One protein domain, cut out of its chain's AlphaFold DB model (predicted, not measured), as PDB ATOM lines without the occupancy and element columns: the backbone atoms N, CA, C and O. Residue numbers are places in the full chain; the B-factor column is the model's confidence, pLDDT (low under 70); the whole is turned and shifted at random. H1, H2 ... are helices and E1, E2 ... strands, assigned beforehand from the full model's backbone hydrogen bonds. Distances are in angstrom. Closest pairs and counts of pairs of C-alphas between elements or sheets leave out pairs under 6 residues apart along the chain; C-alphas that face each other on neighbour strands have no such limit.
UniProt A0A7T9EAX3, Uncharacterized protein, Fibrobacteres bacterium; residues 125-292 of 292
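This is residues 125 to 292 of the 292 residues of an uncharacterized protein of Fibrobacteres bacterium (UniProt A0A7T9EAX3). Three twisted antiparallel sheets are stacked partly face to face, with the long-stranded sheet E5 to E8 in the middle, E1 to E4 over one side of it and E9 to E11 over the other. Two short helices at the end of the printed part, H1 and H2, graze the middle sheet. The printed part has 168 residues, with strands E1 to E11 and then H1 and H2 along the chain. The sheet orders are E1 E2 E3 E4, E5 E6 E7 E8 and E9 E10 E11, and the class is mostly strand. The whole is compact, with a radius of gyration of the C-alphas of 15.2 A and spans of 49 by 36 by 29 A.

E1, residues 136 to 138, begins at C-alpha 136 (-35.975, -11.062, -45.421). E2 is residues 145 to 150, E3 160 to 166 and E4 170 to 175. E5, residues 188 to 193, and E6, 199 to 206, precede the two longest strands, E7, 209 to 220, 33.9 A, and E8, 223 to 234, 33.4 A. E9 is residues 236 to 242, E10 248 to 255 and E11 258 to 265. E10 bends by 57 degrees at residue 252. H1, residues 266 to 276, measures 15.4 A, and H2, residues 284 to 291, ends at C-alpha 291 (-27.667, -21.025, -61.591).

E1 to E4, E5 to E8 and E9 to E11 are meanders, each strand the antiparallel neighbour of the one before, and form a stack of sheets, face to face in turn. In the hairpin E7 and E8, N 214 and O 229 are 2.9 A apart, within hydrogen-bond range. So are N 148 and O 162 of E2 and E3, at 2.8 A, and N 253 and O 260 of E10 and E11, at 2.9 A. The first two sheets' facing parts are 9.7 A centre to centre; the closest C-alphas of E4 and E8 are Val 175 and Val 226, 6.5 A. For the second and third sheets it is 11.2 A; the closest C-alphas of E5 and E9 are Val 192 and Thr 241, 6.4 A. H1 and H2 are close but not clearly touching and about perpendicular at 77 degrees, Glu 267 and Leu 284 having the closest C-alphas, 6.8 A. Every O i to N i+4 pair is within hydrogen-bond range in H1, and 3 of 4 in H2.

The C-alphas farthest apart, of Asp 168 and Asp 257, are 49.8 A apart. The printed part has no cut, and E4 to E5 is the long link. Mean pLDDT of the printed part is 81.2; 36 residues are under 70, among them 151 to 160 and 163 to 171.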
ATOM      1  N   GLU A 125     -34.422  -7.666 -40.003       60.81
ATOM      2  CA  GLU A 125     -33.335  -8.608 -40.222       60.81
ATOM      3  C   GLU A 125     -33.666  -9.871 -39.419       60.81
ATOM      4  O   GLU A 125     -33.617  -9.861 -38.193       60.81
ATOM      5  N   GLY A 126     -34.096 -10.927 -40.112       60.75
ATOM      6  CA  GLY A 126     -34.429 -12.198 -39.478       60.75
ATOM      7  C   GLY A 126     -33.184 -13.054 -39.274       60.75
ATOM      8  O   GLY A 126     -32.319 -13.118 -40.151       60.75
ATOM      9  N   ASP A 127     -33.109 -13.765 -38.149       62.53
ATOM     10  CA  ASP A 127     -32.199 -14.904 -38.019       62.53
ATOM     11  C   ASP A 127     -32.549 -15.917 -39.132       62.53
ATOM     12  O   ASP A 127     -33.726 -16.263 -39.263       62.53
ATOM     13  N   PRO A 128     -31.587 -16.424 -39.934       61.59
ATOM     14  CA  PRO A 128     -31.832 -17.469 -40.937       61.59
ATOM     15  C   PRO A 128     -32.633 -18.664 -40.396       61.59
ATOM     16  O   PRO A 128     -33.304 -19.376 -41.138       61.59
ATOM     17  N   GLN A 129     -32.558 -18.912 -39.093       63.34
ATOM     18  CA  GLN A 129     -33.299 -19.969 -38.427       63.34
ATOM     19  C   GLN A 129     -34.659 -19.521 -37.908       63.34
ATOM     20  O   GLN A 129     -35.505 -20.385 -37.744       63.34
ATOM     21  N   TYR A 130     -34.917 -18.237 -37.662       69.50
ATOM     22  CA  TYR A 130     -36.175 -17.776 -37.070       69.50
ATOM     23  C   TYR A 130     -36.858 -16.734 -37.960       69.50
ATOM     24  O   TYR A 130     -36.401 -15.596 -38.079       69.50
ATOM     25  N   PRO A 131     -37.985 -17.095 -38.593       70.88
ATOM     26  CA  PRO A 131     -38.707 -16.196 -39.457       70.88
ATOM     27  C   PRO A 131     -39.574 -15.274 -38.615       70.88
ATOM     28  O   PRO A 131     -40.565 -15.688 -38.015       70.88
ATOM     29  N   GLU A 132     -39.201 -14.004 -38.598       68.62
ATOM     30  CA  GLU A 132     -39.991 -12.943 -37.992       68.62
ATOM     31  C   GLU A 132     -40.904 -12.277 -39.026       68.62
ATOM     32  O   GLU A 132     -40.732 -12.424 -40.242       68.62
ATOM     33  N   PHE A 133     -41.913 -11.540 -38.558       71.31
ATOM     34  CA  PHE A 133     -42.680 -10.679 -39.452       71.31
ATOM     35  C   PHE A 133     -41.777  -9.588 -40.015       71.31
ATOM     36  O   PHE A 133     -41.138  -8.854 -39.270       71.31
ATOM     37  N   GLY A 134     -41.752  -9.486 -41.340       66.38
ATOM     38  CA  GLY A 134     -40.832  -8.617 -42.051       66.38
ATOM     39  C   GLY A 134     -39.459  -9.244 -42.312       66.38
ATOM     40  O   GLY A 134     -38.649  -8.614 -42.983       66.38
ATOM     41  N   GLY A 135     -39.186 -10.466 -41.844       75.56
ATOM     42  CA  GLY A 135     -37.911 -11.145 -42.077       75.56
ATOM     43  C   GLY A 135     -37.626 -11.341 -43.569       75.56
ATOM     44  O   GLY A 135     -38.474 -11.887 -44.279       75.56
ATOM     45  N   LEU A 136     -36.443 -10.920 -44.035       79.75
ATOM     46  CA  LEU A 136     -35.975 -11.062 -45.421       79.75
ATOM     47  C   LEU A 136     -34.812 -12.065 -45.525       79.75
ATOM     48  O   LEU A 136     -33.775 -11.894 -44.891       79.75
ATOM     49  N   PHE A 137     -34.959 -13.061 -46.400       82.19
ATOM     50  CA  PHE A 137     -34.024 -14.168 -46.615       82.19
ATOM     51  C   PHE A 137     -33.566 -14.193 -48.083       82.19
ATOM     52  O   PHE A 137     -34.221 -14.812 -48.930       82.19
ATOM     53  N   PRO A 138     -32.480 -13.487 -48.426       81.62
ATOM     54  CA  PRO A 138     -32.028 -13.330 -49.802       81.62
ATOM     55  C   PRO A 138     -31.401 -14.615 -50.357       81.62
ATOM     56  O   PRO A 138     -30.705 -15.348 -49.649       81.62
ATOM     57  N   SER A 139     -31.618 -14.850 -51.651       84.31
ATOM     58  CA  SER A 139     -30.845 -15.807 -52.437       84.31
ATOM     59  C   SER A 139     -29.352 -15.508 -52.327       84.31
ATOM     60  O   SER A 139     -28.932 -14.351 -52.369       84.31
ATOM     61  N   LYS A 140     -28.548 -16.569 -52.219       77.00
ATOM     62  CA  LYS A 140     -27.081 -16.491 -52.270       77.00
ATOM     63  C   LYS A 140     -26.522 -16.795 -53.663       77.00
ATOM     64  O   LYS A 140     -25.314 -16.720 -53.870       77.00
ATOM     65  N   THR A 141     -27.389 -17.148 -54.611       77.94
ATOM     66  CA  THR A 141     -27.019 -17.417 -56.004       77.94
ATOM     67  C   THR A 141     -26.941 -16.114 -56.802       77.94
ATOM     68  O   THR A 141     -27.186 -15.025 -56.282       77.94
ATOM     69  N   LYS A 142     -26.613 -16.214 -58.094       71.88
ATOM     70  CA  LYS A 142     -26.698 -15.080 -59.027       71.88
ATOM     71  C   LYS A 142     -28.129 -14.612 -59.308       71.88
ATOM     72  O   LYS A 142     -28.315 -13.576 -59.945       71.88
ATOM     73  N   ASP A 143     -29.129 -15.383 -58.886       74.88
ATOM     74  CA  ASP A 143     -30.523 -15.048 -59.107       74.88
ATOM     75  C   ASP A 143     -31.042 -14.121 -58.008       74.88
ATOM     76  O   ASP A 143     -30.978 -14.414 -56.815       74.88
ATOM     77  N   ASN A 144     -31.599 -12.991 -58.441       77.12
ATOM     78  CA  ASN A 144     -32.015 -11.886 -57.581       77.12
ATOM     79  C   ASN A 144     -33.428 -12.103 -57.016       77.12
ATOM     80  O   ASN A 144     -34.380 -11.410 -57.383       77.12
ATOM     81  N   TRP A 145     -33.574 -13.083 -56.127       84.25
ATOM     82  CA  TRP A 145     -34.813 -13.348 -55.389       84.25
ATOM     83  C   TRP A 145     -34.560 -13.436 -53.882       84.25
ATOM     84  O   TRP A 145     -33.427 -13.603 -53.434       84.25
ATOM     85  N   ALA A 146     -35.618 -13.312 -53.087       84.38
ATOM     86  CA  ALA A 146     -35.569 -13.502 -51.638       84.38
ATOM     87  C   ALA A 146     -36.860 -14.159 -51.148       84.38
ATOM     88  O   ALA A 146     -37.911 -13.960 -51.749       84.38
ATOM     89  N   VAL A 147     -36.813 -14.910 -50.051       84.00
ATOM     90  CA  VAL A 147     -38.022 -15.261 -49.292       84.00
ATOM     91  C   VAL A 147     -38.276 -14.157 -48.272       84.00
ATOM     92  O   VAL A 147     -37.332 -13.657 -47.670       84.00
ATOM     93  N   PHE A 148     -39.525 -13.773 -48.046       80.81
ATOM     94  CA  PHE A 148     -39.880 -12.898 -46.936       80.81
ATOM     95  C   PHE A 148     -41.227 -13.268 -46.323       80.81
ATOM     96  O   PHE A 148     -42.110 -13.825 -46.977       80.81
ATOM     97  N   SER A 149     -41.366 -12.958 -45.041       75.19
ATOM     98  CA  SER A 149     -42.566 -13.202 -44.243       75.19
ATOM     99  C   SER A 149     -43.309 -11.885 -44.033       75.19
ATOM    100  O   SER A 149     -42.722 -10.937 -43.513       75.19
ATOM    101  N   TRP A 150     -44.585 -11.793 -44.419       71.12
ATOM    102  CA  TRP A 150     -45.357 -10.561 -44.224       71.12
ATOM    103  C   TRP A 150     -46.862 -10.816 -44.048       71.12
ATOM    104  O   TRP A 150     -47.449 -11.547 -44.847       71.12
ATOM    105  N   PRO A 151     -47.522 -10.212 -43.042       65.50
ATOM    106  CA  PRO A 151     -48.976 -10.219 -42.948       65.50
ATOM    107  C   PRO A 151     -49.592  -9.100 -43.806       65.50
ATOM    108  O   PRO A 151     -49.124  -7.965 -43.780       65.50
ATOM    109  N   GLY A 152     -50.671  -9.401 -44.532       59.47
ATOM    110  CA  GLY A 152     -51.509  -8.380 -45.172       59.47
ATOM    111  C   GLY A 152     -50.866  -7.636 -46.334       59.47
ATOM    112  O   GLY A 152     -50.977  -6.413 -46.438       59.47
ATOM    113  N   LEU A 153     -50.190  -8.361 -47.231       67.00
ATOM    114  CA  LEU A 153     -49.784  -7.777 -48.505       67.00
ATOM    115  C   LEU A 153     -51.048  -7.445 -49.331       67.00
ATOM    116  O   LEU A 153     -51.847  -8.349 -49.578       67.00
ATOM    117  N   PRO A 154     -51.252  -6.192 -49.788       60.06
ATOM    118  CA  PRO A 154     -52.469  -5.814 -50.505       60.06
ATOM    119  C   PRO A 154     -52.741  -6.705 -51.724       60.06
ATOM    120  O   PRO A 154     -51.869  -6.890 -52.571       60.06
ATOM    121  N   GLY A 155     -53.964  -7.234 -51.826       63.59
ATOM    122  CA  GLY A 155     -54.369  -8.138 -52.911       63.59
ATOM    123  C   GLY A 155     -54.018  -9.612 -52.686       63.59
ATOM    124  O   GLY A 155     -54.305 -10.437 -53.551       63.59
ATOM    125  N   TYR A 156     -53.439  -9.945 -51.535       63.16
ATOM    126  CA  TYR A 156     -53.184 -11.309 -51.096       63.16
ATOM    127  C   TYR A 156     -53.871 -11.542 -49.755       63.16
ATOM    128  O   TYR A 156     -54.061 -10.603 -48.981       63.16
ATOM    129  N   ASP A 157     -54.245 -12.790 -49.491       58.94
ATOM    130  CA  ASP A 157     -54.770 -13.160 -48.183       58.94
ATOM    131  C   ASP A 157     -53.718 -12.852 -47.103       58.94
ATOM    132  O   ASP A 157     -52.514 -13.062 -47.307       58.94
ATOM    133  N   ASP A 158     -54.173 -12.354 -45.950       53.72
ATOM    134  CA  ASP A 158     -53.378 -12.382 -44.725       53.72
ATOM    135  C   ASP A 158     -52.901 -13.831 -44.539       53.72
ATOM    136  O   ASP A 158     -53.717 -14.731 -44.712       53.72
ATOM    137  N   ASP A 159     -51.623 -14.068 -44.204       55.88
ATOM    138  CA  ASP A 159     -51.052 -15.391 -43.847       55.88
ATOM    139  C   ASP A 159     -50.125 -16.084 -44.880       55.88
ATOM    140  O   ASP A 159     -50.086 -17.316 -44.944       55.88
ATOM    141  N   LEU A 160     -49.319 -15.347 -45.657       62.00
ATOM    142  CA  LEU A 160     -48.444 -15.958 -46.672       62.00
ATOM    143  C   LEU A 160     -46.949 -15.689 -46.428       62.00
ATOM    144  O   LEU A 160     -46.508 -14.575 -46.153       62.00
ATOM    145  N   LEU A 161     -46.154 -16.752 -46.564       70.19
ATOM    146  CA  LEU A 161     -44.737 -16.646 -46.895       70.19
ATOM    147  C   LEU A 161     -44.660 -16.285 -48.376       70.19
ATOM    148  O   LEU A 161     -45.368 -16.876 -49.191       70.19
ATOM    149  N   PHE A 162     -43.805 -15.345 -48.741       72.94
ATOM    150  CA  PHE A 162     -43.681 -14.899 -50.118       72.94
ATOM    151  C   PHE A 162     -42.261 -15.115 -50.612       72.94
ATOM    152  O   PHE A 162     -41.293 -14.922 -49.884       72.94
ATOM    153  N   VAL A 163     -42.127 -15.466 -51.884       68.69
ATOM    154  CA  VAL A 163     -40.897 -15.199 -52.620       68.69
ATOM    155  C   VAL A 163     -41.045 -13.833 -53.260       68.69
ATOM    156  O   VAL A 163     -41.936 -13.597 -54.077       68.69
ATOM    157  N   LEU A 164     -40.154 -12.929 -52.881       69.44
ATOM    158  CA  LEU A 164     -39.903 -11.704 -53.603       69.44
ATOM    159  C   LEU A 164     -39.093 -12.043 -54.850       69.44
ATOM    160  O   LEU A 164     -37.905 -12.364 -54.790       69.44
ATOM    161  N   SER A 165     -39.758 -11.952 -55.992       61.81
ATOM    162  CA  SER A 165     -39.119 -11.909 -57.294       61.81
ATOM    163  C   SER A 165     -38.842 -10.458 -57.630       61.81
ATOM    164  O   SER A 165     -39.766  -9.643 -57.690       61.81
ATOM    165  N   ALA A 166     -37.579 -10.132 -57.873       56.53
ATOM    166  CA  ALA A 166     -37.235  -8.844 -58.424       56.53
ATOM    167  C   ALA A 166     -36.421  -9.079 -59.691       56.53
ATOM    168  O   ALA A 166     -35.287  -9.544 -59.657       56.53
ATOM    169  N   ILE A 167     -37.040  -8.789 -60.831       54.56
ATOM    170  CA  ILE A 167     -36.361  -8.739 -62.126       54.56
ATOM    171  C   ILE A 167     -36.628  -7.337 -62.689       54.56
ATOM    172  O   ILE A 167     -35.764  -6.477 -62.563       54.56
ATOM    173  N   ASP A 168     -37.869  -7.059 -63.119       38.44
ATOM    174  CA  ASP A 168     -38.261  -5.759 -63.714       38.44
ATOM    175  C   ASP A 168     -39.388  -5.026 -62.952       38.44
ATOM    176  O   ASP A 168     -39.579  -3.821 -63.082       38.44
ATOM    177  N   SER A 169     -40.149  -5.754 -62.133       51.91
ATOM    178  CA  SER A 169     -41.132  -5.216 -61.188       51.91
ATOM    179  C   SER A 169     -41.086  -6.083 -59.939       51.91
ATOM    180  O   SER A 169     -40.977  -7.305 -60.053       51.91
ATOM    181  N   ALA A 170     -41.121  -5.469 -58.757       57.25
ATOM    182  CA  ALA A 170     -41.204  -6.221 -57.515       57.25
ATOM    183  C   ALA A 170     -42.515  -7.015 -57.515       57.25
ATOM    184  O   ALA A 170     -43.597  -6.431 -57.572       57.25
ATOM    185  N   ARG A 171     -42.421  -8.346 -57.503       68.88
ATOM    186  CA  ARG A 171     -43.585  -9.234 -57.454       68.88
ATOM    187  C   ARG A 171     -43.435 -10.195 -56.295       68.88
ATOM    188  O   ARG A 171     -42.453 -10.931 -56.210       68.88
ATOM    189  N   ALA A 172     -44.436 -10.202 -55.427       74.44
ATOM    190  CA  ALA A 172     -44.559 -11.207 -54.392       74.44
ATOM    191  C   ALA A 172     -45.300 -12.422 -54.961       74.44
ATOM    192  O   ALA A 172     -46.416 -12.314 -55.476       74.44
ATOM    193  N   VAL A 173     -44.666 -13.585 -54.882       78.12
ATOM    194  CA  VAL A 173     -45.270 -14.867 -55.236       78.12
ATOM    195  C   VAL A 173     -45.528 -15.622 -53.940       78.12
ATOM    196  O   VAL A 173     -44.575 -15.880 -53.204       78.12
ATOM    197  N   PRO A 174     -46.781 -15.982 -53.624       77.62
ATOM    198  CA  PRO A 174     -47.063 -16.700 -52.394       77.62
ATOM    199  C   PRO A 174     -46.471 -18.109 -52.450       77.62
ATOM    200  O   PRO A 174     -46.636 -18.840 -53.430       77.62
ATOM    201  N   VAL A 175     -45.798 -18.497 -51.375       79.62
ATOM    202  CA  VAL A 175     -45.280 -19.841 -51.147       79.62
ATOM    203  C   VAL A 175     -46.394 -20.675 -50.529       79.62
ATOM    204  O   VAL A 175     -46.850 -20.404 -49.421       79.62
ATOM    205  N   LYS A 176     -46.841 -21.701 -51.255       78.12
ATOM    206  CA  LYS A 176     -47.856 -22.650 -50.781       78.12
ATOM    207  C   LYS A 176     -47.187 -23.954 -50.376       78.12
ATOM    208  O   LYS A 176     -46.450 -24.504 -51.189       78.12
ATOM    209  N   CYS A 177     -47.490 -24.464 -49.184       78.12
ATOM    210  CA  CYS A 177     -46.970 -25.734 -48.668       78.12
ATOM    211  C   CYS A 177     -48.107 -26.755 -48.536       78.12
ATOM    212  O   CYS A 177     -48.873 -26.692 -47.585       78.12
ATOM    213  N   GLU A 178     -48.253 -27.656 -49.517       72.88
ATOM    214  CA  GLU A 178     -49.321 -28.684 -49.579       72.88
ATOM    215  C   GLU A 178     -50.746 -28.175 -49.264       72.88
ATOM    216  O   GLU A 178     -51.563 -28.872 -48.676       72.88
ATOM    217  N   GLY A 179     -51.065 -26.935 -49.643       61.28
ATOM    218  CA  GLY A 179     -52.374 -26.336 -49.358       61.28
ATOM    219  C   GLY A 179     -52.556 -25.841 -47.918       61.28
ATOM    220  O   GLY A 179     -53.578 -25.225 -47.625       61.28
ATOM    221  N   HIS A 180     -51.564 -26.021 -47.043       61.59
ATOM    222  CA  HIS A 180     -51.523 -25.367 -45.743       61.59
ATOM    223  C   HIS A 180     -51.085 -23.910 -45.887       61.59
ATOM    224  O   HIS A 180     -50.096 -23.576 -46.548       61.59
ATOM    225  N   ILE A 181     -51.841 -23.044 -45.221       56.56
ATOM    226  CA  ILE A 181     -51.536 -21.630 -45.059       56.56
ATOM    227  C   ILE A 181     -50.580 -21.513 -43.867       56.56
ATOM    228  O   ILE A 181     -50.969 -21.719 -42.715       56.56
ATOM    229  N   LEU A 182     -49.303 -21.240 -44.142       58.09
ATOM    230  CA  LEU A 182     -48.291 -21.086 -43.102       58.09
ATOM    231  C   LEU A 182     -48.397 -19.695 -42.478       58.09
ATOM    232  O   LEU A 182     -47.755 -18.755 -42.935       58.09
ATOM    233  N   ARG A 183     -49.169 -19.572 -41.392       58.84
ATOM    234  CA  ARG A 183     -49.196 -18.344 -40.584       58.84
ATOM    235  C   ARG A 183     -47.794 -18.060 -40.044       58.84
ATOM    236  O   ARG A 183     -47.327 -18.850 -39.210       58.84
ATOM    237  N   PRO A 184     -47.132 -16.957 -40.447       54.56
ATOM    238  CA  PRO A 184     -45.705 -16.801 -40.192       54.56
ATOM    239  C   PRO A 184     -45.314 -16.788 -38.709       54.56
ATOM    240  O   PRO A 184     -44.232 -17.237 -38.373       54.56
ATOM    241  N   VAL A 185     -46.201 -16.374 -37.796       52.38
ATOM    242  CA  VAL A 185     -45.873 -16.327 -36.353       52.38
ATOM    243  C   VAL A 185     -46.304 -17.557 -35.554       52.38
ATOM    244  O   VAL A 185     -45.762 -17.815 -34.481       52.38
ATOM    245  N   LYS A 186     -47.257 -18.357 -36.046       61.81
ATOM    246  CA  LYS A 186     -47.730 -19.537 -35.294       61.81
ATOM    247  C   LYS A 186     -47.141 -20.841 -35.803       61.81
ATOM    248  O   LYS A 186     -46.820 -21.709 -34.993       61.81
ATOM    249  N   SER A 187     -46.983 -20.952 -37.115       74.69
ATOM    250  CA  SER A 187     -46.604 -22.201 -37.763       74.69
ATOM    251  C   SER A 187     -45.187 -22.148 -38.301       74.69
ATOM    252  O   SER A 187     -44.462 -23.114 -38.142       74.69
ATOM    253  N   LEU A 188     -44.738 -21.041 -38.887       80.81
ATOM    254  CA  LEU A 188     -43.395 -20.978 -39.459       80.81
ATOM    255  C   LEU A 188     -42.326 -20.981 -38.348       80.81
ATOM    256  O   LEU A 188     -42.412 -20.224 -37.383       80.81
ATOM    257  N   ARG A 189     -41.345 -21.881 -38.451       84.75
ATOM    258  CA  ARG A 189     -40.282 -22.067 -37.450       84.75
ATOM    259  C   ARG A 189     -38.904 -21.700 -37.957       84.75
ATOM    260  O   ARG A 189     -38.145 -21.190 -37.154       84.75
ATOM    261  N   PHE A 190     -38.620 -21.936 -39.239       85.88
ATOM    262  CA  PHE A 190     -37.356 -21.571 -39.885       85.88
ATOM    263  C   PHE A 190     -37.489 -21.414 -41.398       85.88
ATOM    264  O   PHE A 190     -38.363 -22.036 -42.014       85.88
ATOM    265  N   VAL A 191     -36.590 -20.615 -41.985       87.38
ATOM    266  CA  VAL A 191     -36.440 -20.427 -43.435       87.38
ATOM    267  C   VAL A 191     -34.957 -20.408 -43.804       87.38
ATOM    268  O   VAL A 191     -34.278 -19.401 -43.667       87.38
ATOM    269  N   VAL A 192     -34.454 -21.508 -44.357       88.94
ATOM    270  CA  VAL A 192     -33.036 -21.641 -44.718       88.94
ATOM    271  C   VAL A 192     -32.877 -21.568 -46.229       88.94
ATOM    272  O   VAL A 192     -33.368 -22.435 -46.947       88.94
ATOM    273  N   VAL A 193     -32.156 -20.570 -46.734       89.44
ATOM    274  CA  VAL A 193     -31.863 -20.445 -48.171       89.44
ATOM    275  C   VAL A 193     -30.594 -21.217 -48.526       89.44
ATOM    276  O   VAL A 193     -29.579 -21.129 -47.828       89.44
ATOM    277  N   HIS A 194     -30.648 -21.991 -49.610       92.19
ATOM    278  CA  HIS A 194     -29.525 -22.801 -50.065       92.19
ATOM    279  C   HIS A 194     -28.370 -21.913 -50.564       92.19
ATOM    280  O   HIS A 194     -28.608 -20.913 -51.240       92.19
ATOM    281  N   PRO A 195     -27.105 -22.258 -50.261       85.38
ATOM    282  CA  PRO A 195     -25.973 -21.385 -50.565       85.38
ATOM    283  C   PRO A 195     -25.656 -21.240 -52.057       85.38
ATOM    284  O   PRO A 195     -25.155 -20.196 -52.451       85.38
ATOM    285  N   HIS A 196     -25.949 -22.261 -52.870       87.88
ATOM    286  CA  HIS A 196     -25.481 -22.327 -54.269       87.88
ATOM    287  C   HIS A 196     -26.559 -22.626 -55.309       87.88
ATOM    288  O   HIS A 196     -26.266 -22.653 -56.492       87.88
ATOM    289  N   LEU A 197     -27.795 -22.881 -54.889       91.75
ATOM    290  CA  LEU A 197     -28.877 -23.357 -55.754       91.75
ATOM    291  C   LEU A 197     -30.123 -22.550 -55.428       91.75
ATOM    292  O   LEU A 197     -30.250 -22.057 -54.305       91.75
ATOM    293  N   ASN A 198     -31.058 -22.459 -56.369       90.88
ATOM    294  CA  ASN A 198     -32.325 -21.760 -56.165       90.88
ATOM    295  C   ASN A 198     -33.314 -22.583 -55.334       90.88
ATOM    296  O   ASN A 198     -34.430 -22.897 -55.752       90.88
ATOM    297  N   LEU A 199     -32.875 -22.964 -54.141       93.88
ATOM    298  CA  LEU A 199     -33.628 -23.745 -53.184       93.88
ATOM    299  C   LEU A 199     -33.735 -22.983 -51.868       93.88
ATOM    300  O   LEU A 199     -32.837 -22.242 -51.466       93.88
ATOM    301  N   PHE A 200     -34.820 -23.230 -51.157       91.94
ATOM    302  CA  PHE A 200     -34.956 -22.859 -49.760       91.94
ATOM    303  C   PHE A 200     -35.650 -23.987 -49.007       91.94
ATOM    304  O   PHE A 200     -36.315 -24.839 -49.591       91.94
ATOM    305  N   LEU A 201     -35.487 -24.007 -47.699       92.50
ATOM    306  CA  LEU A 201     -36.083 -24.980 -46.810       92.50
ATOM    307  C   LEU A 201     -36.955 -24.239 -45.809       92.50
ATOM    308  O   LEU A 201     -36.514 -23.272 -45.192       92.50
ATOM    309  N   VAL A 202     -38.177 -24.718 -45.634       89.19
ATOM    310  CA  VAL A 202     -39.129 -24.174 -44.673       89.19
ATOM    311  C   VAL A 202     -39.468 -25.231 -43.643       89.19
ATOM    312  O   VAL A 202     -39.832 -26.351 -43.997       89.19
ATOM    313  N   GLY A 203     -39.386 -24.860 -42.372       89.31
ATOM    314  CA  GLY A 203     -39.928 -25.637 -41.266       89.31
ATOM    315  C   GLY A 203     -41.224 -25.013 -40.791       89.31
ATOM    316  O   GLY A 203     -41.247 -23.828 -40.455       89.31
ATOM    317  N   ALA A 204     -42.289 -25.802 -40.736       85.69
ATOM    318  CA  ALA A 204     -43.582 -25.364 -40.243       85.69
ATOM    319  C   ALA A 204     -44.137 -26.327 -39.197       85.69
ATOM    320  O   ALA A 204     -44.228 -27.526 -39.435       85.69
ATOM    321  N   ARG A 205     -44.561 -25.797 -38.052       84.50
ATOM    322  CA  ARG A 205     -45.351 -26.510 -37.059       84.50
ATOM    323  C   ARG A 205     -46.811 -26.552 -37.502       84.50
ATOM    324  O   ARG A 205     -47.477 -25.514 -37.573       84.50
ATOM    325  N   LEU A 206     -47.265 -27.754 -37.826       78.75
ATOM    326  CA  LEU A 206     -48.631 -28.079 -38.199       78.75
ATOM    327  C   LEU A 206     -49.141 -29.062 -37.150       78.75
ATOM    328  O   LEU A 206     -48.605 -30.157 -37.038       78.75
ATOM    329  N   GLU A 207     -50.144 -28.641 -36.378       77.50
ATOM    330  CA  GLU A 207     -50.614 -29.394 -35.208       77.50
ATOM    331  C   GLU A 207     -49.459 -29.618 -34.211       77.50
ATOM    332  O   GLU A 207     -48.816 -28.641 -33.801       77.50
ATOM    333  N   ASP A 208     -49.183 -30.866 -33.837       80.06
ATOM    334  CA  ASP A 208     -48.138 -31.215 -32.870       80.06
ATOM    335  C   ASP A 208     -46.755 -31.393 -33.518       80.06
ATOM    336  O   ASP A 208     -45.731 -31.164 -32.860       80.06
ATOM    337  N   ASP A 209     -46.723 -31.658 -34.827       84.94
ATOM    338  CA  ASP A 209     -45.514 -31.976 -35.580       84.94
ATOM    339  C   ASP A 209     -44.917 -30.763 -36.296       84.94
ATOM    340  O   ASP A 209     -45.594 -29.851 -36.782       84.94
ATOM    341  N   MET A 210     -43.602 -30.788 -36.463       88.50
ATOM    342  CA  MET A 210     -42.915 -29.950 -37.425       88.50
ATOM    343  C   MET A 210     -42.741 -30.663 -38.762       88.50
ATOM    344  O   MET A 210     -41.960 -31.598 -38.902       88.50
ATOM    345  N   THR A 211     -43.381 -30.131 -39.796       90.25
ATOM    346  CA  THR A 211     -43.180 -30.557 -41.178       90.25
ATOM    347  C   THR A 211     -42.151 -29.680 -41.886       90.25
ATOM    348  O   THR A 211     -42.213 -28.451 -41.845       90.25
ATOM    349  N   MET A 212     -41.214 -30.325 -42.578       92.00
ATOM    350  CA  MET A 212     -40.227 -29.663 -43.429       92.00
ATOM    351  C   MET A 212     -40.667 -29.679 -44.893       92.00
ATOM    352  O   MET A 212     -41.165 -30.693 -45.385       92.00
ATOM    353  N   TYR A 213     -40.418 -28.583 -45.604       92.44
ATOM    354  CA  TYR A 213     -40.694 -28.421 -47.029       92.44
ATOM    355  C   TYR A 213     -39.448 -27.918 -47.751       92.44
ATOM    356  O   TYR A 213     -38.829 -26.950 -47.308       92.44
ATOM    357  N   LEU A 214     -39.106 -28.535 -48.881       94.50
ATOM    358  CA  LEU A 214     -38.112 -27.999 -49.804       94.50
ATOM    359  C   LEU A 214     -38.827 -27.147 -50.852       94.50
ATOM    360  O   LEU A 214     -39.660 -27.647 -51.607       94.50
ATOM    361  N   GLY A 215     -38.507 -25.862 -50.887       92.25
ATOM    362  CA  GLY A 215     -38.916 -24.933 -51.923       92.25
ATOM    363  C   GLY A 215     -37.895 -24.876 -53.052       92.25
ATOM    364  O   GLY A 215     -36.693 -24.783 -52.806       92.25
ATOM    365  N   HIS A 216     -38.377 -24.900 -54.289       92.69
ATOM    366  CA  HIS A 216     -37.602 -24.654 -55.502       92.69
ATOM    367  C   HIS A 216     -38.126 -23.397 -56.182       92.69
ATOM    368  O   HIS A 216     -39.329 -23.262 -56.428       92.69
ATOM    369  N   VAL A 217     -37.215 -22.470 -56.460       89.69
ATOM    370  CA  VAL A 217     -37.492 -21.230 -57.175       89.69
ATOM    371  C   VAL A 217     -36.927 -21.370 -58.577       89.69
ATOM    372  O   VAL A 217     -35.723 -21.508 -58.753       89.69
ATOM    373  N   ARG A 218     -37.790 -21.313 -59.588       87.06
ATOM    374  CA  ARG A 218     -37.375 -21.401 -60.991       87.06
ATOM    375  C   ARG A 218     -37.774 -20.156 -61.750       87.06
ATOM    376  O   ARG A 218     -38.860 -19.613 -61.540       87.06
ATOM    377  N   ARG A 219     -36.918 -19.711 -62.659       78.81
ATOM    378  CA  ARG A 219     -37.239 -18.603 -63.555       78.81
ATOM    379  C   ARG A 219     -37.983 -19.126 -64.779       78.81
ATOM    380  O   ARG A 219     -37.490 -19.988 -65.496       78.81
ATOM    381  N   GLU A 220     -39.154 -18.567 -65.048       80.12
ATOM    382  CA  GLU A 220     -39.916 -18.788 -66.274       80.12
ATOM    383  C   GLU A 220     -40.118 -17.446 -66.984       80.12
ATOM    384  O   GLU A 220     -40.990 -16.648 -66.634       80.12
ATOM    385  N   GLY A 221     -39.263 -17.168 -67.973       77.44
ATOM    386  CA  GLY A 221     -39.232 -15.872 -68.652       77.44
ATOM    387  C   GLY A 221     -38.838 -14.735 -67.700       77.44
ATOM    388  O   GLY A 221     -37.740 -14.732 -67.136       77.44
ATOM    389  N   SER A 222     -39.727 -13.755 -67.527       70.69
ATOM    390  CA  SER A 222     -39.532 -12.598 -66.637       70.69
ATOM    391  C   SER A 222     -40.121 -12.783 -65.233       70.69
ATOM    392  O   SER A 222     -40.214 -11.819 -64.476       70.69
ATOM    393  N   MET A 223     -40.541 -13.999 -64.866       70.56
ATOM    394  CA  MET A 223     -41.161 -14.283 -63.569       70.56
ATOM    395  C   MET A 223     -40.475 -15.452 -62.866       70.56
ATOM    396  O   MET A 223     -40.124 -16.440 -63.506       70.56
ATOM    397  N   PHE A 224     -40.331 -15.377 -61.541       78.56
ATOM    398  CA  PHE A 224     -40.037 -16.569 -60.745       78.56
ATOM    399  C   PHE A 224     -41.330 -17.325 -60.436       78.56
ATOM    400  O   PHE A 224     -42.361 -16.728 -60.116       78.56
ATOM    401  N   LYS A 225     -41.263 -18.651 -60.512       83.94
ATOM    402  CA  LYS A 225     -42.260 -19.560 -59.959       83.94
ATOM    403  C   LYS A 225     -41.665 -20.298 -58.782       83.94
ATOM    404  O   LYS A 225     -40.475 -20.605 -58.765       83.94
ATOM    405  N   VAL A 226     -42.527 -20.601 -57.824       86.50
ATOM    406  CA  VAL A 226     -42.165 -21.347 -56.629       86.50
ATOM    407  C   VAL A 226     -42.963 -22.635 -56.609       86.50
ATOM    408  O   VAL A 226     -44.186 -22.611 -56.743       86.50
ATOM    409  N   ALA A 227     -42.266 -23.745 -56.420       89.75
ATOM    410  CA  ALA A 227     -42.860 -25.016 -56.047       89.75
ATOM    411  C   ALA A 227     -42.334 -25.399 -54.665       89.75
ATOM    412  O   ALA A 227     -41.176 -25.131 -54.356       89.75
ATOM    413  N   THR A 228     -43.165 -26.018 -53.831       90.81
ATOM    414  CA  THR A 228     -42.688 -26.613 -52.582       90.81
ATOM    415  C   THR A 228     -43.103 -28.068 -52.499       90.81
ATOM    416  O   THR A 228     -44.175 -28.450 -52.967       90.81
ATOM    417  N   TYR A 229     -42.234 -28.867 -51.894       92.88
ATOM    418  CA  TYR A 229     -42.397 -30.303 -51.763       92.88
ATOM    419  C   TYR A 229     -42.211 -30.673 -50.301       92.88
ATOM    420  O   TYR A 229     -41.199 -30.320 -49.688       92.88
ATOM    421  N   ARG A 230     -43.184 -31.375 -49.718       92.69
ATOM    422  CA  ARG A 230     -43.066 -31.855 -48.341       92.69
ATOM    423  C   ARG A 230     -41.944 -32.872 -48.255       92.69
ATOM    424  O   ARG A 230     -41.837 -33.747 -49.107       92.69
ATOM    425  N   LEU A 231     -41.135 -32.797 -47.211       91.50
ATOM    426  CA  LEU A 231     -40.080 -33.762 -46.924       91.50
ATOM    427  C   LEU A 231     -40.579 -34.802 -45.924       91.50
ATOM    428  O   LEU A 231     -41.025 -35.877 -46.308       91.50
ATOM    429  N   ARG A 232     -40.527 -34.460 -44.638       89.00
ATOM    430  CA  ARG A 232     -40.883 -35.323 -43.515       89.00
ATOM    431  C   ARG A 232     -41.384 -34.465 -42.349       89.00
ATOM    432  O   ARG A 232     -41.083 -33.272 -42.291       89.00
ATOM    433  N   ALA A 233     -42.170 -35.084 -41.472       88.19
ATOM    434  CA  ALA A 233     -42.570 -34.532 -40.185       88.19
ATOM    435  C   ALA A 233     -41.669 -35.070 -39.059       88.19
ATOM    436  O   ALA A 233     -41.283 -36.241 -39.078       88.19
ATOM    437  N   PHE A 234     -41.339 -34.197 -38.116       89.75
ATOM    438  CA  PHE A 234     -40.500 -34.433 -36.947       89.75
ATOM    439  C   PHE A 234     -41.183 -33.817 -35.729       89.75
ATOM    440  O   PHE A 234     -41.822 -32.777 -35.859       89.75
ATOM    441  N   GLU A 235     -40.990 -34.383 -34.544       88.56
ATOM    442  CA  GLU A 235     -41.520 -33.792 -33.308       88.56
ATOM    443  C   GLU A 235     -40.860 -32.425 -33.038       88.56
ATOM    444  O   GLU A 235     -41.525 -31.407 -32.826       88.56
ATOM    445  N   TYR A 236     -39.527 -32.386 -33.158       87.00
ATOM    446  CA  TYR A 236     -38.716 -31.176 -33.062       87.00
ATOM    447  C   TYR A 236     -37.565 -31.192 -34.068       87.00
ATOM    448  O   TYR A 236     -37.004 -32.242 -34.370       87.00
ATOM    449  N   VAL A 237     -37.171 -30.013 -34.547       89.19
ATOM    450  CA  VAL A 237     -35.960 -29.789 -35.347       89.19
ATOM    451  C   VAL A 237     -35.299 -28.517 -34.846       89.19
ATOM    452  O   VAL A 237     -35.965 -27.505 -34.622       89.19
ATOM    453  N   TRP A 238     -33.985 -28.577 -34.707       88.62
ATOM    454  CA  TRP A 238     -33.144 -27.479 -34.273       88.62
ATOM    455  C   TRP A 238     -32.006 -27.263 -35.260       88.62
ATOM    456  O   TRP A 238     -31.458 -28.215 -35.826       88.62
ATOM    457  N   SER A 239     -31.656 -25.991 -35.435       86.94
ATOM    458  CA  SER A 239     -30.508 -25.534 -36.216       86.94
ATOM    459  C   SER A 239     -30.392 -26.156 -37.615       86.94
ATOM    460  O   SER A 239     -29.319 -26.656 -37.969       86.94
ATOM    461  N   PRO A 240     -31.469 -26.161 -38.426       91.38
ATOM    462  CA  PRO A 240     -31.375 -26.640 -39.793       91.38
ATOM    463  C   PRO A 240     -30.450 -25.734 -40.600       91.38
ATOM    464  O   PRO A 240     -30.553 -24.510 -40.559       91.38
ATOM    465  N   THR A 241     -29.536 -26.336 -41.353       90.69
ATOM    466  CA  THR A 241     -28.609 -25.598 -42.208       90.69
ATOM    467  C   THR A 241     -28.078 -26.466 -43.337       90.69
ATOM    468  O   THR A 241     -27.945 -27.683 -43.202       90.69
ATOM    469  N   PHE A 242     -27.736 -25.843 -44.459       91.12
ATOM    470  CA  PHE A 242     -26.991 -26.523 -45.511       91.12
ATOM    471  C   PHE A 242     -25.494 -26.488 -45.206       91.12
ATOM    472  O   PHE A 242     -24.957 -25.500 -44.702       91.12
ATOM    473  N   SER A 243     -24.795 -27.562 -45.561       88.12
ATOM    474  CA  SER A 243     -23.337 -27.592 -45.577       88.12
ATOM    475  C   SER A 243     -22.789 -26.470 -46.458       88.12
ATOM    476  O   SER A 243     -23.457 -25.964 -47.358       88.12
ATOM    477  N   ARG A 244     -21.520 -26.099 -46.253       81.25
ATOM    478  CA  ARG A 244     -20.878 -25.022 -47.026       81.25
ATOM    479  C   ARG A 244     -20.948 -25.241 -48.541       81.25
ATOM    480  O   ARG A 244     -21.031 -24.270 -49.280       81.25
ATOM    481  N   ASN A 245     -20.908 -26.492 -48.999       85.06
ATOM    482  CA  ASN A 245     -21.048 -26.859 -50.409       85.06
ATOM    483  C   ASN A 245     -22.503 -27.127 -50.841       85.06
ATOM    484  O   ASN A 245     -22.721 -27.480 -51.989       85.06
ATOM    485  N   GLY A 246     -23.488 -26.995 -49.951       89.25
ATOM    486  CA  GLY A 246     -24.911 -27.189 -50.244       89.25
ATOM    487  C   GLY A 246     -25.385 -28.646 -50.313       89.25
ATOM    488  O   GLY A 246     -26.570 -28.922 -50.174       89.25
ATOM    489  N   ASN A 247     -24.472 -29.606 -50.456       94.12
ATOM    490  CA  ASN A 247     -24.833 -30.994 -50.766       94.12
ATOM    491  C   ASN A 247     -25.433 -31.786 -49.594       94.12
ATOM    492  O   ASN A 247     -25.929 -32.895 -49.802       94.12
ATOM    493  N   VAL A 248     -25.369 -31.269 -48.367       95.75
ATOM    494  CA  VAL A 248     -25.903 -31.931 -47.172       95.75
ATOM    495  C   VAL A 248     -26.747 -30.945 -46.380       95.75
ATOM    496  O   VAL A 248     -26.293 -29.851 -46.057       95.75
ATOM    497  N   LEU A 249     -27.960 -31.353 -46.026       95.19
ATOM    498  CA  LEU A 249     -28.788 -30.706 -45.019       95.19
ATOM    499  C   LEU A 249     -28.469 -31.319 -43.650       95.19
ATOM    500  O   LEU A 249     -28.579 -32.532 -43.462       95.19
ATOM    501  N   LEU A 250     -28.069 -30.471 -42.710       93.75
ATOM    502  CA  LEU A 250     -27.749 -30.815 -41.331       93.75
ATOM    503  C   LEU A 250     -28.814 -30.240 -40.402       93.75
ATOM    504  O   LEU A 250     -29.167 -29.071 -40.533       93.75
ATOM    505  N   PHE A 251     -29.290 -31.036 -39.450       93.31
ATOM    506  CA  PHE A 251     -30.135 -30.553 -38.357       93.31
ATOM    507  C   PHE A 251     -30.092 -31.502 -37.160       93.31
ATOM    508  O   PHE A 251     -29.798 -32.688 -37.310       93.31
ATOM    509  N   ALA A 252     -30.408 -30.993 -35.973       92.88
ATOM    510  CA  ALA A 252     -30.706 -31.825 -34.812       92.88
ATOM    511  C   ALA A 252     -32.219 -32.046 -34.716       92.88
ATOM    512  O   ALA A 252     -33.000 -31.174 -35.081       92.88
ATOM    513  N   THR A 253     -32.646 -33.207 -34.237       93.19
ATOM    514  CA  THR A 253     -34.060 -33.546 -34.033       93.19
ATOM    515  C   THR A 253     -34.208 -34.431 -32.804       93.19
ATOM    516  O   THR A 253     -33.254 -35.109 -32.417       93.19
ATOM    517  N   SER A 254     -35.389 -34.424 -32.195       87.75
ATOM    518  CA  SER A 254     -35.795 -35.411 -31.198       87.75
ATOM    519  C   SER A 254     -36.995 -36.164 -31.746       87.75
ATOM    520  O   SER A 254     -37.909 -35.551 -32.300       87.75
ATOM    521  N   GLU A 255     -36.959 -37.487 -31.639       81.50
ATOM    522  CA  GLU A 255     -38.103 -38.360 -31.895       81.50
ATOM    523  C   GLU A 255     -38.175 -39.363 -30.742       81.50
ATOM    524  O   GLU A 255     -37.216 -40.110 -30.532       81.50
ATOM    525  N   HIS A 256     -39.297 -39.391 -30.017       83.62
ATOM    526  CA  HIS A 256     -39.511 -40.310 -28.888       83.62
ATOM    527  C   HIS A 256     -38.431 -40.186 -27.796       83.62
ATOM    528  O   HIS A 256     -37.836 -41.185 -27.390       83.62
ATOM    529  N   ASP A 257     -38.154 -38.953 -27.363       81.25
ATOM    530  CA  ASP A 257     -37.143 -38.609 -26.348       81.25
ATOM    531  C   ASP A 257     -35.691 -38.985 -26.710       81.25
ATOM    532  O   ASP A 257     -34.801 -38.963 -25.856       81.25
ATOM    533  N   VAL A 258     -35.417 -39.309 -27.979       86.56
ATOM    534  CA  VAL A 258     -34.060 -39.568 -28.474       86.56
ATOM    535  C   VAL A 258     -33.611 -38.432 -29.380       86.56
ATOM    536  O   VAL A 258     -34.071 -38.292 -30.516       86.56
ATOM    537  N   GLU A 259     -32.642 -37.661 -28.893       91.88
ATOM    538  CA  GLU A 259     -31.961 -36.638 -29.679       91.88
ATOM    539  C   GLU A 259     -30.979 -37.269 -30.671       91.88
ATOM    540  O   GLU A 259     -30.171 -38.139 -30.334       91.88
ATOM    541  N   LYS A 260     -31.021 -36.806 -31.918       93.56
ATOM    542  CA  LYS A 260     -30.100 -37.230 -32.972       93.56
ATOM    543  C   LYS A 260     -29.772 -36.089 -33.915       93.56
ATOM    544  O   LYS A 260     -30.588 -35.207 -34.179       93.56
ATOM    545  N   VAL A 261     -28.571 -36.154 -34.476       92.81
ATOM    546  CA  VAL A 261     -28.145 -35.277 -35.565       92.81
ATOM    547  C   VAL A 261     -28.372 -36.002 -36.883       92.81
ATOM    548  O   VAL A 261     -27.915 -37.130 -37.070       92.81
ATOM    549  N   VAL A 262     -29.088 -35.357 -37.795       93.56
ATOM    550  CA  VAL A 262     -29.411 -35.887 -39.116       93.56
ATOM    551  C   VAL A 262     -28.535 -35.210 -40.158       93.56
ATOM    552  O   VAL A 262     -28.465 -33.986 -40.234       93.56
ATOM    553  N   PHE A 263     -27.906 -36.037 -40.989       95.25
ATOM    554  CA  PHE A 263     -27.166 -35.628 -42.177       95.25
ATOM    555  C   PHE A 263     -27.910 -36.181 -43.390       95.25
ATOM    556  O   PHE A 263     -27.817 -37.369 -43.692       95.25
ATOM    557  N   ALA A 264     -28.681 -35.336 -44.065       95.50
ATOM    558  CA  ALA A 264     -29.447 -35.730 -45.239       95.50
ATOM    559  C   ALA A 264     -28.754 -35.211 -46.500       95.50
ATOM    560  O   ALA A 264     -28.598 -34.003 -46.678       95.50
ATOM    561  N   ARG A 265     -28.317 -36.114 -47.384       97.31
ATOM    562  CA  ARG A 265     -27.733 -35.706 -48.667       97.31
ATOM    563  C   ARG A 265     -28.821 -35.099 -49.541       97.31
ATOM    564  O   ARG A 265     -29.905 -35.666 -49.661       97.31
ATOM    565  N   LEU A 266     -28.517 -33.976 -50.183       96.75
ATOM    566  CA  LEU A 266     -29.467 -33.287 -51.047       96.75
ATOM    567  C   LEU A 266     -29.928 -34.194 -52.195       96.75
ATOM    568  O   LEU A 266     -31.117 -34.247 -52.468       96.75
ATOM    569  N   GLU A 267     -29.038 -34.987 -52.797       96.75
ATOM    570  CA  GLU A 267     -29.407 -35.964 -53.836       96.75
ATOM    571  C   GLU A 267     -30.480 -36.958 -53.379       96.75
ATOM    572  O   GLU A 267     -31.424 -37.225 -54.123       96.75
ATOM    573  N   ASP A 268     -30.368 -37.472 -52.151       97.25
ATOM    574  CA  ASP A 268     -31.340 -38.418 -51.598       97.25
ATOM    575  C   ASP A 268     -32.688 -37.728 -51.360       97.25
ATOM    576  O   ASP A 268     -33.738 -38.294 -51.668       97.25
ATOM    577  N   ILE A 269     -32.662 -36.481 -50.872       97.00
ATOM    578  CA  ILE A 269     -33.861 -35.648 -50.709       97.00
ATOM    579  C   ILE A 269     -34.546 -35.435 -52.067       97.00
ATOM    580  O   ILE A 269     -35.752 -35.642 -52.183       97.00
ATOM    581  N   LEU A 270     -33.795 -35.048 -53.102       96.94
ATOM    582  CA  LEU A 270     -34.335 -34.809 -54.444       96.94
ATOM    583  C   LEU A 270     -34.885 -36.093 -55.075       96.94
ATOM    584  O   LEU A 270     -35.943 -36.069 -55.701       96.94
ATOM    585  N   SER A 271     -34.195 -37.220 -54.886       96.56
ATOM    586  CA  SER A 271     -34.651 -38.538 -55.337       96.56
ATOM    587  C   SER A 271     -35.980 -38.923 -54.683       96.56
ATOM    588  O   SER A 271     -36.921 -39.326 -55.372       96.56
ATOM    589  N   ASP A 272     -36.107 -38.724 -53.367       96.44
ATOM    590  CA  ASP A 272     -37.356 -38.983 -52.652       96.44
ATOM    591  C   ASP A 272     -38.492 -38.040 -53.081       96.44
ATOM    592  O   ASP A 272     -39.624 -38.494 -53.268       96.44
ATOM    593  N   ILE A 273     -38.195 -36.755 -53.311       96.31
ATOM    594  CA  ILE A 273     -39.161 -35.807 -53.883       96.31
ATOM    595  C   ILE A 273     -39.636 -36.310 -55.240       96.31
ATOM    596  O   ILE A 273     -40.835 -36.454 -55.424       96.31
ATOM    597  N   ASN A 274     -38.745 -36.642 -56.173       96.69
ATOM    598  CA  ASN A 274     -39.153 -37.117 -57.499       96.69
ATOM    599  C   ASN A 274     -39.948 -38.422 -57.450       96.69
ATOM    600  O   ASN A 274     -40.800 -38.663 -58.300       96.69
ATOM    601  N   ARG A 275     -39.681 -39.280 -56.465       96.50
ATOM    602  CA  ARG A 275     -40.455 -40.503 -56.248       96.50
ATOM    603  C   ARG A 275     -41.892 -40.196 -55.809       96.50
ATOM    604  O   ARG A 275     -42.802 -40.911 -56.218       96.50
ATOM    605  N   ARG A 276     -42.096 -39.178 -54.963       95.00
ATOM    606  CA  ARG A 276     -43.418 -38.779 -54.431       95.00
ATOM    607  C   ARG A 276     -44.166 -37.780 -55.320       95.00
ATOM    608  O   ARG A 276     -45.389 -37.822 -55.361       95.00
ATOM    609  N   TYR A 277     -43.429 -36.947 -56.045       94.00
ATOM    610  CA  TYR A 277     -43.886 -35.882 -56.939       94.00
ATOM    611  C   TYR A 277     -43.155 -36.025 -58.292       94.00
ATOM    612  O   TYR A 277     -42.184 -35.310 -58.558       94.00
ATOM    613  N   PRO A 278     -43.548 -36.986 -59.152       92.12
ATOM    614  CA  PRO A 278     -42.842 -37.281 -60.406       92.12
ATOM    615  C   PRO A 278     -42.729 -36.099 -61.379       92.12
ATOM    616  O   PRO A 278     -41.845 -36.063 -62.238       92.12
ATOM    617  N   GLU A 279     -43.620 -35.119 -61.260       91.06
ATOM    618  CA  GLU A 279     -43.616 -33.872 -62.016       91.06
ATOM    619  C   GLU A 279     -42.494 -32.904 -61.614       91.06
ATOM    620  O   GLU A 279     -42.149 -32.036 -62.417       91.06
ATOM    621  N   ALA A 280     -41.912 -33.064 -60.419       91.44
ATOM    622  CA  ALA A 280     -40.868 -32.185 -59.896       91.44
ATOM    623  C   ALA A 280     -39.591 -32.242 -60.747       91.44
ATOM    624  O   ALA A 280     -38.995 -31.204 -61.034       91.44
ATOM    625  N   LYS A 281     -39.202 -33.451 -61.185       92.12
ATOM    626  CA  LYS A 281     -38.042 -33.729 -62.059       92.12
ATOM    627  C   LYS A 281     -36.740 -33.045 -61.611       92.12
ATOM    628  O   LYS A 281     -35.935 -32.632 -62.442       92.12
ATOM    629  N   LEU A 282     -36.524 -32.939 -60.304       93.19
ATOM    630  CA  LEU A 282     -35.382 -32.241 -59.719       93.19
ATOM    631  C   LEU A 282     -34.119 -33.104 -59.767       93.19
ATOM    632  O   LEU A 282     -34.132 -34.278 -59.414       93.19
ATOM    633  N   SER A 283     -32.986 -32.529 -60.134       94.31
ATOM    634  CA  SER A 283     -31.682 -33.190 -60.019       94.31
ATOM    635  C   SER A 283     -30.613 -32.153 -59.729       94.31
ATOM    636  O   SER A 283     -30.782 -30.999 -60.111       94.31
ATOM    637  N   LEU A 284     -29.497 -32.540 -59.104       92.62
ATOM    638  CA  LEU A 284     -28.400 -31.586 -58.905       92.62
ATOM    639  C   LEU A 284     -27.932 -30.990 -60.233       92.62
ATOM    640  O   LEU A 284     -27.803 -29.781 -60.339       92.62
ATOM    641  N   VAL A 285     -27.800 -31.817 -61.274       91.94
ATOM    642  CA  VAL A 285     -27.391 -31.361 -62.611       91.94
ATOM    643  C   VAL A 285     -28.342 -30.298 -63.172       91.94
ATOM    644  O   VAL A 285     -27.883 -29.286 -63.698       91.94
ATOM    645  N   SER A 286     -29.660 -30.504 -63.061       89.81
ATOM    646  CA  SER A 286     -30.638 -29.512 -63.533       89.81
ATOM    647  C   SER A 286     -30.592 -28.234 -62.698       89.81
ATOM    648  O   SER A 286     -30.486 -27.150 -63.265       89.81
ATOM    649  N   LEU A 287     -30.560 -28.347 -61.371       91.69
ATOM    650  CA  LEU A 287     -30.508 -27.200 -60.463       91.69
ATOM    651  C   LEU A 287     -29.224 -26.377 -60.631       91.69
ATOM    652  O   LEU A 287     -29.271 -25.152 -60.628       91.69
ATOM    653  N   GLU A 288     -28.080 -27.032 -60.822       89.88
ATOM    654  CA  GLU A 288     -26.808 -26.369 -61.118       89.88
ATOM    655  C   GLU A 288     -26.841 -25.652 -62.468       89.88
ATOM    656  O   GLU A 288     -26.226 -24.600 -62.620       89.88
ATOM    657  N   SER A 289     -27.539 -26.204 -63.464       86.12
ATOM    658  CA  SER A 289     -27.676 -25.554 -64.771       86.12
ATOM    659  C   SER A 289     -28.541 -24.293 -64.724       86.12
ATOM    660  O   SER A 289     -28.336 -23.399 -65.536       86.12
ATOM    661  N   GLU A 290     -29.464 -24.191 -63.761       83.06
ATOM    662  CA  GLU A 290     -30.321 -23.011 -63.582       83.06
ATOM    663  C   GLU A 290     -29.563 -21.812 -62.997       83.06
ATOM    664  O   GLU A 290     -29.946 -20.670 -63.240       83.06
ATOM    665  N   VAL A 291     -28.480 -22.061 -62.252       77.75
ATOM    666  CA  VAL A 291     -27.667 -21.025 -61.591       77.75
ATOM    667  C   VAL A 291     -26.354 -20.708 -62.318       77.75
ATOM    668  O   VAL A 291     -25.645 -19.793 -61.898       77.75
ATOM    669  N   LYS A 292     -26.025 -21.424 -63.400       64.31
ATOM    670  CA  LYS A 292     -24.873 -21.150 -64.286       64.31
ATOM    671  C   LYS A 292     -25.207 -20.112 -65.331       64.31
ATOM    672  O   LYS A 292     -24.403 -19.170 -65.492       64.31
TER     673      LYS A 292